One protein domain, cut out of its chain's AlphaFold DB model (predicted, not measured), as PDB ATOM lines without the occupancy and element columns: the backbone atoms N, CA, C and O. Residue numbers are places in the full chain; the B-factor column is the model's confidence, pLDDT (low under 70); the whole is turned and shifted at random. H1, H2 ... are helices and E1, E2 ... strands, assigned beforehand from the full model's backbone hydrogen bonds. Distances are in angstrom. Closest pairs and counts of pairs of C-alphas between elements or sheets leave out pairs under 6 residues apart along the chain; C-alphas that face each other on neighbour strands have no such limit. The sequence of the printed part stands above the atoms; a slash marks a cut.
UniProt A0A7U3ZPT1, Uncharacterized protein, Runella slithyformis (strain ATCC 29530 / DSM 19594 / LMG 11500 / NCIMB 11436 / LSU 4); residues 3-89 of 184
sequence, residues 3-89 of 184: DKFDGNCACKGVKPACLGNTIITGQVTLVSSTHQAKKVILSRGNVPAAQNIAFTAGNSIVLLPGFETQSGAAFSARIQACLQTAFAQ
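What this domain is: This is residues 3 to 89 of the 184 residues of an uncharacterized protein of Runella slithyformis (strain ATCC 29530 / DSM 19594 / LMG 11500 / NCIMB 11436 / LSU 4) (UniProt A0A7U3ZPT1). The chain is wound in stacked turns, a short three-sided solenoid: E3, the later part of E4, and E6 make one side, the early part of E4, E5 and E7 a second, and stretches with no named strand the third. At one end of the long axis, away from the turns, lies a small hairpin, E1 and E2, and the short helix H1 lies between that hairpin and the turns. The printed part has 87 residues, with seven named strands and then one named helix along the chain; the class is mostly strand, though only 43 residues are in named elements. E3 to E7 form a parallel, branched sheet, while E1 and E2 are antiparallel. The whole is loose, with a radius of gyration of the C-alphas of 15.4 A, and spans 50 by 22 by 16 A.

How they stand to each other: Start with E1, residues 3 to 5, and E2, residues 11 to 14, a hairpin in which N 4 and O 12 are 2.9 A apart, within hydrogen-bond range. E3, residues 20 to 25, is apart from E2 and is an edge strand of the branched sheet. Look next at E4, residues 34 to 43, which bends by 131 degrees at residue 39. E3 lies on one side of E4, parallel to it, with N 23 and O 40 at 2.9 A. On the other side of E4 lie E5, residues 52 to 57, and E6, residues 60 to 63, both parallel to it. The pairing is staggered: E4 pairs with E5 over residues 34 to 37, where N 35 and O 54 are 2.8 A apart, and with E6 over residues 40 to 43, where N 62 and O 41 are 2.8 A apart. E7, residues 74 to 79, is parallel to E5 at 12 degrees, with N 55 and O 76 at 2.8 A. H1, residues 84 to 87, is not on this twisted sheet, and it is too short for any O i to N i+4 pair; its one O i to N i+3 pair is within range.

Where its parts are: Find C-alpha 3 at (195.628, 103.393, 219.350), where E1 begins; E2 ends at residue 14. E3 runs 12.6 A, E4 13.2 A from C-alpha 34 at (171.621, 107.778, 215.728), E5 16.7 A and E7 17.1 A, with the four-residue E6 before E7. H1 ends with C-alpha 87 at (191.601, 108.892, 210.859).

The domain as a whole: The two C-alphas farthest apart, those of Asn 8 and Ser 71, are 50.6 A apart. The printed part has no cut, and no link is long. Residues 46 to 47 pair with residues 68 to 69, parallel. The mean pLDDT of the printed part is 73.8; look for low values at residues 11 to 20 and 81 to 89, among others.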
ATOM      1  N   ASP A   3     194.521 102.494 219.105       54.53
ATOM      2  CA  ASP A   3     195.628 103.393 219.350       54.53
ATOM      3  C   ASP A   3     195.704 104.466 218.259       54.53
ATOM      4  O   ASP A   3     195.607 104.171 217.064       54.53
ATOM      5  N   LYS A   4     195.822 105.730 218.672       59.50
ATOM      6  CA  LYS A   4     196.014 106.888 217.793       59.50
ATOM      7  C   LYS A   4     197.194 107.706 218.300       59.50
ATOM      8  O   LYS A   4     197.259 108.032 219.481       59.50
ATOM      9  N   PHE A   5     198.091 108.076 217.393       60.81
ATOM     10  CA  PHE A   5     199.149 109.031 217.694       60.81
ATOM     11  C   PHE A   5     198.574 110.448 217.788       60.81
ATOM     12  O   PHE A   5     197.820 110.877 216.908       60.81
ATOM     13  N   ASP A   6     198.883 111.149 218.877       59.72
ATOM     14  CA  ASP A   6     198.568 112.570 219.022       59.72
ATOM     15  C   ASP A   6     199.599 113.460 218.299       59.72
ATOM     16  O   ASP A   6     200.538 112.968 217.672       59.72
ATOM     17  N   GLY A   7     199.410 114.783 218.352       60.38
ATOM     18  CA  GLY A   7     200.298 115.755 217.697       60.38
ATOM     19  C   GLY A   7     201.746 115.752 218.205       60.38
ATOM     20  O   GLY A   7     202.596 116.369 217.571       60.38
ATOM     21  N   ASN A   8     202.034 115.033 219.295       78.06
ATOM     22  CA  ASN A   8     203.374 114.858 219.853       78.06
ATOM     23  C   ASN A   8     203.925 113.446 219.582       78.06
ATOM     24  O   ASN A   8     204.852 113.006 220.262       78.06
ATOM     25  N   CYS A   9     203.341 112.716 218.624       69.75
ATOM     26  CA  CYS A   9     203.696 111.333 218.294       69.75
ATOM     27  C   CYS A   9     203.574 110.360 219.481       69.75
ATOM     28  O   CYS A   9     204.179 109.286 219.463       69.75
ATOM     29  N   ALA A  10     202.766 110.683 220.495       72.44
ATOM     30  CA  ALA A  10     202.488 109.774 221.598       72.44
ATOM     31  C   ALA A  10     201.276 108.899 221.264       72.44
ATOM     32  O   ALA A  10     200.217 109.385 220.863       72.44
ATOM     33  N   CYS A  11     201.434 107.589 221.435       66.00
ATOM     34  CA  CYS A  11     200.376 106.615 221.213       66.00
ATOM     35  C   CYS A  11     199.337 106.696 222.346       66.00
ATOM     36  O   CYS A  11     199.654 106.403 223.499       66.00
ATOM     37  N   LYS A  12     198.099 107.107 222.041       68.69
ATOM     38  CA  LYS A  12     196.987 107.159 223.000       68.69
ATOM     39  C   LYS A  12     195.831 106.265 222.566       68.69
ATOM     40  O   LYS A  12     195.338 106.358 221.443       68.69
ATOM     41  N   GLY A  13     195.346 105.451 223.501       51.66
ATOM     42  CA  GLY A  13     194.161 104.622 223.311       51.66
ATOM     43  C   GLY A  13     192.879 105.459 223.277       51.66
ATOM     44  O   GLY A  13     192.526 106.125 224.246       51.66
ATOM     45  N   VAL A  14     192.143 105.390 222.172       61.09
ATOM     46  CA  VAL A  14     190.850 106.043 221.955       61.09
ATOM     47  C   VAL A  14     189.729 105.000 221.999       61.09
ATOM     48  O   VAL A  14     189.816 103.908 221.418       61.09
ATOM     49  N   LYS A  15     188.634 105.333 222.690       59.34
ATOM     50  CA  LYS A  15     187.400 104.536 222.714       59.34
ATOM     51  C   LYS A  15     186.379 105.179 221.762       59.34
ATOM     52  O   LYS A  15     185.789 106.190 222.129       59.34
ATOM     53  N   PRO A  16     186.167 104.644 220.544       59.69
ATOM     54  CA  PRO A  16     185.182 105.208 219.625       59.69
ATOM     55  C   PRO A  16     183.760 105.055 220.181       59.69
ATOM     56  O   PRO A  16     183.458 104.056 220.838       59.69
ATOM     57  N   ALA A  17     182.893 106.020 219.861       60.38
ATOM     58  CA  ALA A  17     181.521 106.177 220.368       60.38
ATOM     59  C   ALA A  17     180.510 105.103 219.905       60.38
ATOM     60  O   ALA A  17     179.303 105.275 220.047       60.38
ATOM     61  N   CYS A  18     180.975 103.992 219.338       65.25
ATOM     62  CA  CYS A  18     180.092 102.951 218.831       65.25
ATOM     63  C   CYS A  18     179.585 102.066 219.965       65.25
ATOM     64  O   CYS A  18     180.373 101.535 220.753       65.25
ATOM     65  N   LEU A  19     178.263 101.901 220.002       60.34
ATOM     66  CA  LEU A  19     177.495 101.303 221.098       60.34
ATOM     67  C   LEU A  19     177.793  99.805 221.291       60.34
ATOM     68  O   LEU A  19     177.472  99.237 222.327       60.34
ATOM     69  N   GLY A  20     178.460  99.163 220.331       67.88
ATOM     70  CA  GLY A  20     178.878  97.768 220.425       67.88
ATOM     71  C   GLY A  20     179.428  97.232 219.107       67.88
ATOM     72  O   GLY A  20     179.544  97.961 218.120       67.88
ATOM     73  N   ASN A  21     179.784  95.945 219.079       71.88
ATOM     74  CA  ASN A  21     180.110  95.255 217.825       71.88
ATOM     75  C   ASN A  21     178.858  95.056 216.967       71.88
ATOM     76  O   ASN A  21     178.890  95.331 215.769       71.88
ATOM     77  N   THR A  22     177.765  94.644 217.603       75.44
ATOM     78  CA  THR A  22     176.481  94.396 216.959       75.44
ATOM     79  C   THR A  22     175.388  95.099 217.749       75.44
ATOM     80  O   THR A  22     175.400  95.038 218.978       75.44
ATOM     81  N   ILE A  23     174.456  95.752 217.060       78.00
ATOM     82  CA  ILE A  23     173.197  96.224 217.644       78.00
ATOM     83  C   ILE A  23     172.090  95.327 217.105       78.00
ATOM     84  O   ILE A  23     172.016  95.097 215.900       78.00
ATOM     85  N   ILE A  24     171.234  94.835 217.994       79.06
ATOM     86  CA  ILE A  24     170.018  94.112 217.627       79.06
ATOM     87  C   ILE A  24     168.852  94.882 218.234       79.06
ATOM     88  O   ILE A  24     168.792  95.026 219.454       79.06
ATOM     89  N   THR A  25     167.949  95.395 217.403       73.81
ATOM     90  CA  THR A  25     166.696  95.994 217.874       73.81
ATOM     91  C   THR A  25     165.557  94.998 217.661       73.81
ATOM     92  O   THR A  25     165.433  94.367 216.607       73.81
ATOM     93  N   GLY A  26     164.743  94.815 218.702       72.81
ATOM     94  CA  GLY A  26     163.493  94.064 218.611       72.81
ATOM     95  C   GLY A  26     162.401  94.869 217.902       72.81
ATOM     96  O   GLY A  26     162.676  95.896 217.283       72.81
ATOM     97  N   GLN A  27     161.152  94.419 218.025       75.88
ATOM     98  CA  GLN A  27     159.983  95.214 217.635       75.88
ATOM     99  C   GLN A  27     159.771  96.330 218.657       75.88
ATOM    100  O   GLN A  27     159.006  96.196 219.607       75.88
ATOM    101  N   VAL A  28     160.538  97.403 218.504       74.00
ATOM    102  CA  VAL A  28     160.523  98.559 219.398       74.00
ATOM    103  C   VAL A  28     160.463  99.840 218.585       74.00
ATOM    104  O   VAL A  28     161.009  99.916 217.483       74.00
ATOM    105  N   THR A  29     159.830 100.865 219.144       78.62
ATOM    106  CA  THR A  29     159.855 102.208 218.568       78.62
ATOM    107  C   THR A  29     161.263 102.789 218.689       78.62
ATOM    108  O   THR A  29     161.815 102.906 219.785       78.62
ATOM    109  N   LEU A  30     161.860 103.146 217.557       77.25
ATOM    110  CA  LEU A  30     163.182 103.753 217.485       77.25
ATOM    111  C   LEU A  30     163.042 105.255 217.734       77.25
ATOM    112  O   LEU A  30     162.497 105.975 216.905       77.25
ATOM    113  N   VAL A  31     163.514 105.716 218.892       67.88
ATOM    114  CA  VAL A  31     163.384 107.123 219.325       67.88
ATOM    115  C   VAL A  31     164.716 107.870 219.411       67.88
ATOM    116  O   VAL A  31     164.726 109.064 219.693       67.88
ATOM    117  N   SER A  32     165.850 107.195 219.192       62.00
ATOM    118  CA  SER A  32     167.164 107.846 219.177       62.00
ATOM    119  C   SER A  32     167.620 108.124 217.753       62.00
ATOM    120  O   SER A  32     167.686 107.208 216.937       62.00
ATOM    121  N   SER A  33     168.032 109.360 217.482       62.94
ATOM    122  CA  SER A  33     168.377 109.817 216.133       62.94
ATOM    123  C   SER A  33     169.534 109.056 215.477       62.94
ATOM    124  O   SER A  33     169.661 109.075 214.257       62.94
ATOM    125  N   THR A  34     170.395 108.390 216.256       69.94
ATOM    126  CA  THR A  34     171.621 107.778 215.728       69.94
ATOM    127  C   THR A  34     171.977 106.476 216.445       69.94
ATOM    128  O   THR A  34     172.275 106.474 217.637       69.94
ATOM    129  N   HIS A  35     172.053 105.377 215.695       75.19
ATOM    130  CA  HIS A  35     172.501 104.066 216.169       75.19
ATOM    131  C   HIS A  35     173.794 103.665 215.453       75.19
ATOM    132  O   HIS A  35     173.819 103.566 214.227       75.19
ATOM    133  N   GLN A  36     174.873 103.423 216.207       83.00
ATOM    134  CA  GLN A  36     176.189 103.110 215.633       83.00
ATOM    135  C   GLN A  36     176.768 101.792 216.155       83.00
ATOM    136  O   GLN A  36     177.036 101.660 217.353       83.00
ATOM    137  N   ALA A  37     177.035 100.847 215.252       78.06
ATOM    138  CA  ALA A  37     177.671  99.562 215.546       78.06
ATOM    139  C   ALA A  37     179.010  99.412 214.812       78.06
ATOM    140  O   ALA A  37     179.171  99.842 213.672       78.06
ATOM    141  N   LYS A  38     179.984  98.731 215.423       73.62
ATOM    142  CA  LYS A  38     181.285  98.497 214.770       73.62
ATOM    143  C   LYS A  38     181.203  97.509 213.613       73.62
ATOM    144  O   LYS A  38     182.019  97.610 212.708       73.62
ATOM    145  N   LYS A  39     180.270  96.554 213.651       75.12
ATOM    146  CA  LYS A  39     180.124  95.504 212.635       75.12
ATOM    147  C   LYS A  39     178.720  95.492 212.047       75.12
ATOM    148  O   LYS A  39     178.578  95.767 210.861       75.12
ATOM    149  N   VAL A  40     177.700  95.183 212.846       77.75
ATOM    150  CA  VAL A  40     176.368  94.862 212.309       77.75
ATOM    151  C   VAL A  40     175.248  95.575 213.063       77.75
ATOM    152  O   VAL A  40     175.291  95.669 214.287       77.75
ATOM    153  N   ILE A  41     174.224  96.040 212.349       82.25
ATOM    154  CA  ILE A  41     172.923  96.396 212.935       82.25
ATOM    155  C   ILE A  41     171.866  95.448 212.364       82.25
ATOM    156  O   ILE A  41     171.738  95.342 211.149       82.25
ATOM    157  N   LEU A  42     171.116  94.771 213.229       79.75
ATOM    158  CA  LEU A  42     169.939  93.972 212.882       79.75
ATOM    159  C   LEU A  42     168.721  94.665 213.492       79.75
ATOM    160  O   LEU A  42     168.711  94.877 214.704       79.75
ATOM    161  N   SER A  43     167.717  95.033 212.698       85.69
ATOM    162  CA  SER A  43     166.597  95.823 213.223       85.69
ATOM    163  C   SER A  43     165.231  95.318 212.803       85.69
ATOM    164  O   SER A  43     164.996  95.122 211.615       85.69
ATOM    165  N   ARG A  44     164.325  95.173 213.778       85.44
ATOM    166  CA  ARG A  44     162.868  95.015 213.591       85.44
ATOM    167  C   ARG A  44     162.093  96.249 214.070       85.44
ATOM    168  O   ARG A  44     160.912  96.152 214.379       85.44
ATOM    169  N   GLY A  45     162.785  97.374 214.238       84.19
ATOM    170  CA  GLY A  45     162.214  98.561 214.861       84.19
ATOM    171  C   GLY A  45     161.199  99.292 213.983       84.19
ATOM    172  O   GLY A  45     161.247  99.212 212.759       84.19
ATOM    173  N   ASN A  46     160.324 100.048 214.635       83.69
ATOM    174  CA  ASN A  46     159.412 100.988 213.992       83.69
ATOM    175  C   ASN A  46     159.980 102.402 214.146       83.69
ATOM    176  O   ASN A  46     160.272 102.830 215.265       83.69
ATOM    177  N   VAL A  47     160.149 103.120 213.038       84.38
ATOM    178  CA  VAL A  47     160.488 104.543 213.044       84.38
ATOM    179  C   VAL A  47     159.192 105.371 213.071       84.38
ATOM    180  O   VAL A  47     158.493 105.423 212.053       84.38
ATOM    181  N   PRO A  48     158.871 106.037 214.197       81.31
ATOM    182  CA  PRO A  48     157.660 106.840 214.322       81.31
ATOM    183  C   PRO A  48     157.710 108.102 213.448       81.31
ATOM    184  O   PRO A  48     158.780 108.549 213.028       81.31
ATOM    185  N   ALA A  49     156.545 108.690 213.176       77.50
ATOM    186  CA  ALA A  49     156.413 109.871 212.327       77.50
ATOM    187  C   ALA A  49     157.247 111.056 212.852       77.50
ATOM    188  O   ALA A  49     157.426 111.218 214.060       77.50
ATOM    189  N   ALA A  50     157.746 111.888 211.932       73.56
ATOM    190  CA  ALA A  50     158.581 113.065 212.207       73.56
ATOM    191  C   ALA A  50     159.931 112.786 212.904       73.56
ATOM    192  O   ALA A  50     160.579 113.715 213.387       73.56
ATOM    193  N   GLN A  51     160.382 111.528 212.943       74.50
ATOM    194  CA  GLN A  51     161.691 111.168 213.486       74.50
ATOM    195  C   GLN A  51     162.706 110.865 212.388       74.50
ATOM    196  O   GLN A  51     162.405 110.219 211.384       74.50
ATOM    197  N   ASN A  52     163.933 111.333 212.621       80.06
ATOM    198  CA  ASN A  52     165.071 111.123 211.737       80.06
ATOM    199  C   ASN A  52     166.015 110.119 212.392       80.06
ATOM    200  O   ASN A  52     166.718 110.462 213.344       80.06
ATOM    201  N   ILE A  53     166.020 108.886 211.892       81.38
ATOM    202  CA  ILE A  53     166.830 107.795 212.439       81.38
ATOM    203  C   ILE A  53     167.968 107.475 211.471       81.38
ATOM    204  O   ILE A  53     167.750 107.225 210.283       81.38
ATOM    205  N   ALA A  54     169.191 107.456 211.991       84.00
ATOM    206  CA  ALA A  54     170.393 107.101 211.255       84.00
ATOM    207  C   ALA A  54     171.023 105.825 211.816       84.00
ATOM    208  O   ALA A  54     171.383 105.755 212.993       84.00
ATOM    209  N   PHE A  55     171.201 104.820 210.965       87.19
ATOM    210  CA  PHE A  55     171.956 103.611 211.272       87.19
ATOM    211  C   PHE A  55     173.332 103.671 210.625       87.19
ATOM    212  O   PHE A  55     173.444 103.809 209.410       87.19
ATOM    213  N   THR A  56     174.376 103.484 211.427       85.44
ATOM    214  CA  THR A  56     175.751 103.384 210.936       85.44
ATOM    215  C   THR A  56     176.383 102.084 211.410       85.44
ATOM    216  O   THR A  56     176.504 101.856 212.613       85.44
ATOM    217  N   ALA A  57     176.811 101.230 210.482       82.94
ATOM    218  CA  ALA A  57     177.493  99.977 210.806       82.94
ATOM    219  C   ALA A  57     178.772  99.800 209.986       82.94
ATOM    220  O   ALA A  57     178.854 100.272 208.859       82.94
ATOM    221  N   GLY A  58     179.769  99.096 210.524       78.56
ATOM    222  CA  GLY A  58     181.022  98.865 209.797       78.56
ATOM    223  C   GLY A  58     180.907  97.894 208.620       78.56
ATOM    224  O   GLY A  58     181.552  98.116 207.601       78.56
ATOM    225  N   ASN A  59     180.084  96.849 208.744       79.69
ATOM    226  CA  ASN A  59     180.026  95.751 207.774       79.69
ATOM    227  C   ASN A  59     178.636  95.590 207.155       79.69
ATOM    228  O   ASN A  59     178.529  95.366 205.955       79.69
ATOM    229  N   SER A  60     177.572  95.636 207.963       77.06
ATOM    230  CA  SER A  60     176.222  95.338 207.475       77.06
ATOM    231  C   SER A  60     175.125  95.991 208.309       77.06
ATOM    232  O   SER A  60     175.234  96.115 209.529       77.06
ATOM    233  N   ILE A  61     174.042  96.379 207.641       83.81
ATOM    234  CA  ILE A  61     172.776  96.773 208.254       83.81
ATOM    235  C   ILE A  61     171.711  95.878 207.626       83.81
ATOM    236  O   ILE A  61     171.544  95.888 206.409       83.81
ATOM    237  N   VAL A  62     171.007  95.103 208.445       84.12
ATOM    238  CA  VAL A  62     169.938  94.206 208.006       84.12
ATOM    239  C   VAL A  62     168.632  94.674 208.632       84.12
ATOM    240  O   VAL A  62     168.463  94.649 209.855       84.12
ATOM    241  N   LEU A  63     167.702  95.094 207.778       87.06
ATOM    242  CA  LEU A  63     166.325  95.377 208.164       87.06
ATOM    243  C   LEU A  63     165.561  94.054 208.116       87.06
ATOM    244  O   LEU A  63     165.413  93.442 207.061       87.06
ATOM    245  N   LEU A  64     165.173  93.568 209.287       85.56
ATOM    246  CA  LEU A  64     164.453  92.313 209.444       85.56
ATOM    247  C   LEU A  64     162.955  92.532 209.177       85.56
ATOM    248  O   LEU A  64     162.465  93.656 209.319       85.56
ATOM    249  N   PRO A  65     162.202  91.469 208.838       86.81
ATOM    250  CA  PRO A  65     160.752  91.558 208.700       86.81
ATOM    251  C   PRO A  65     160.102  92.229 209.918       86.81
ATOM    252  O   PRO A  65     160.437  91.905 211.062       86.81
ATOM    253  N   GLY A  66     159.187  93.165 209.657       81.19
ATOM    254  CA  GLY A  66     158.562  94.008 210.679       81.19
ATOM    255  C   GLY A  66     159.269  95.344 210.929       81.19
ATOM    256  O   GLY A  66     158.779  96.121 211.738       81.19
ATOM    257  N   PHE A  67     160.384  95.632 210.246       89.06
ATOM    258  CA  PHE A  67     160.912  96.993 210.195       89.06
ATOM    259  C   PHE A  67     159.981  97.891 209.376       89.06
ATOM    260  O   PHE A  67     159.669  97.580 208.226       89.06
ATOM    261  N   GLU A  68     159.576  99.012 209.959       88.44
ATOM    262  CA  GLU A  68     158.640  99.945 209.338       88.44
ATOM    263  C   GLU A  68     159.031 101.397 209.609       88.44
ATOM    264  O   GLU A  68     159.648 101.725 210.623       88.44
ATOM    265  N   THR A  69     158.664 102.275 208.682       85.56
ATOM    266  CA  THR A  69     158.840 103.722 208.807       85.56
ATOM    267  C   THR A  69     157.498 104.396 208.589       85.56
ATOM    268  O   THR A  69     156.862 104.179 207.555       85.56
ATOM    269  N   GLN A  70     157.063 105.217 209.537       86.50
ATOM    270  CA  GLN A  70     155.830 105.983 209.392       86.50
ATOM    271  C   GLN A  70     155.998 107.149 208.406       86.50
ATOM    272  O   GLN A  70     157.097 107.660 208.190       86.50
ATOM    273  N   SER A  71     154.884 107.589 207.813       80.44
ATOM    274  CA  SER A  71     154.866 108.743 206.906       80.44
ATOM    275  C   SER A  71     155.448 109.988 207.586       80.44
ATOM    276  O   SER A  71     155.125 110.290 208.736       80.44
ATOM    277  N   GLY A  72     156.331 110.699 206.885       78.62
ATOM    278  CA  GLY A  72     157.040 111.867 207.418       78.62
ATOM    279  C   GLY A  72     158.252 111.545 208.300       78.62
ATOM    280  O   GLY A  72     158.866 112.471 208.824       78.62
ATOM    281  N   ALA A  73     158.615 110.272 208.478       83.44
ATOM    282  CA  ALA A  73     159.896 109.888 209.065       83.44
ATOM    283  C   ALA A  73     161.010 109.846 208.006       83.44
ATOM    284  O   ALA A  73     160.773 109.430 206.869       83.44
ATOM    285  N   ALA A  74     162.237 110.209 208.388       82.69
ATOM    286  CA  ALA A  74     163.416 110.001 207.549       82.69
ATOM    287  C   ALA A  74     164.291 108.894 208.141       82.69
ATOM    288  O   ALA A  74     164.799 108.997 209.258       82.69
ATOM    289  N   PHE A  75     164.508 107.834 207.368       87.62
ATOM    290  CA  PHE A  75     165.442 106.776 207.724       87.62
ATOM    291  C   PHE A  75     166.675 106.840 206.823       87.62
ATOM    292  O   PHE A  75     166.560 106.907 205.601       87.62
ATOM    293  N   SER A  76     167.861 106.797 207.428       86.75
ATOM    294  CA  SER A  76     169.134 106.736 206.710       86.75
ATOM    295  C   SER A  76     169.993 105.589 207.229       86.75
ATOM    296  O   SER A  76     170.066 105.331 208.429       86.75
ATOM    297  N   ALA A  77     170.663 104.896 206.314       87.31
ATOM    298  CA  ALA A  77     171.566 103.801 206.631       87.31
ATOM    299  C   ALA A  77     172.913 104.033 205.948       87.31
ATOM    300  O   ALA A  77     172.973 104.370 204.766       87.31
ATOM    301  N   ARG A  78     174.003 103.848 206.690       85.50
ATOM    302  CA  ARG A  78     175.360 104.049 206.193       85.50
ATOM    303  C   ARG A  78     176.271 102.913 206.629       85.50
ATOM    304  O   ARG A  78     176.418 102.635 207.817       85.50
ATOM    305  N   ILE A  79     176.948 102.302 205.662       84.06
ATOM    306  CA  ILE A  79     178.073 101.424 205.963       84.06
ATOM    307  C   ILE A  79     179.323 102.288 206.082       84.06
ATOM    308  O   ILE A  79     179.839 102.814 205.097       84.06
ATOM    309  N   GLN A  80     179.766 102.503 207.315       78.25
ATOM    310  CA  GLN A  80     180.968 103.257 207.624       78.25
ATOM    311  C   GLN A  80     181.624 102.658 208.859       78.25
ATOM    312  O   GLN A  80     181.024 102.582 209.933       78.25
ATOM    313  N   ALA A  81     182.893 102.275 208.722       65.62
ATOM    314  CA  ALA A  81     183.686 101.868 209.867       65.62
ATOM    315  C   ALA A  81     183.758 103.028 210.870       65.62
ATOM    316  O   ALA A  81     184.197 104.129 210.528       65.62
ATOM    317  N   CYS A  82     183.401 102.756 212.128       62.91
ATOM    318  CA  CYS A  82     183.481 103.696 213.255       62.91
ATOM    319  C   CYS A  82     184.843 104.395 213.415       62.91
ATOM    320  O   CYS A  82     184.962 105.372 214.143       62.91
ATOM    321  N   LEU A  83     185.884 103.855 212.778       57.34
ATOM    322  CA  LEU A  83     187.256 104.339 212.834       57.34
ATOM    323  C   LEU A  83     187.558 105.414 211.790       57.34
ATOM    324  O   LEU A  83     188.430 106.240 212.032       57.34
ATOM    325  N   GLN A  84     186.847 105.473 210.658       53.31
ATOM    326  CA  GLN A  84     187.212 106.420 209.597       53.31
ATOM    327  C   GLN A  84     187.015 107.886 210.003       53.31
ATOM    328  O   GLN A  84     187.789 108.733 209.577       53.31
ATOM    329  N   THR A  85     186.093 108.200 210.915       49.97
ATOM    330  CA  THR A  85     185.964 109.562 211.468       49.97
ATOM    331  C   THR A  85     187.133 109.972 212.366       49.97
ATOM    332  O   THR A  85     187.387 111.163 212.508       49.97
ATOM    333  N   ALA A  86     187.887 109.023 212.933       46.31
ATOM    334  CA  ALA A  86     189.060 109.321 213.759       46.31
ATOM    335  C   ALA A  86     190.361 109.480 212.946       46.31
ATOM    336  O   ALA A  86     191.297 110.123 213.436       46.31
ATOM    337  N   PHE A  87     190.411 108.927 211.725       48.19
ATOM    338  CA  PHE A  87     191.601 108.892 210.859       48.19
ATOM    339  C   PHE A  87     191.478 109.727 209.565       48.19
ATOM    340  O   PHE A  87     192.476 109.909 208.872       48.19
ATOM    341  N   ALA A  88     190.308 110.300 209.258       49.88
ATOM    342  CA  ALA A  88     190.068 111.085 208.036       49.88
ATOM    343  C   ALA A  88     190.816 112.433 207.938       49.88
ATOM    344  O   ALA A  88     190.683 113.118 206.931       49.88
ATOM    345  N   GLN A  89     191.598 112.840 208.943       46.31
ATOM    346  CA  GLN A  89     192.337 114.111 208.893       46.31
ATOM    347  C   GLN A  89     193.710 114.005 208.200       46.31
ATOM    348  O   GLN A  89     194.271 115.041 207.882       46.31
TER     349      GLN A  89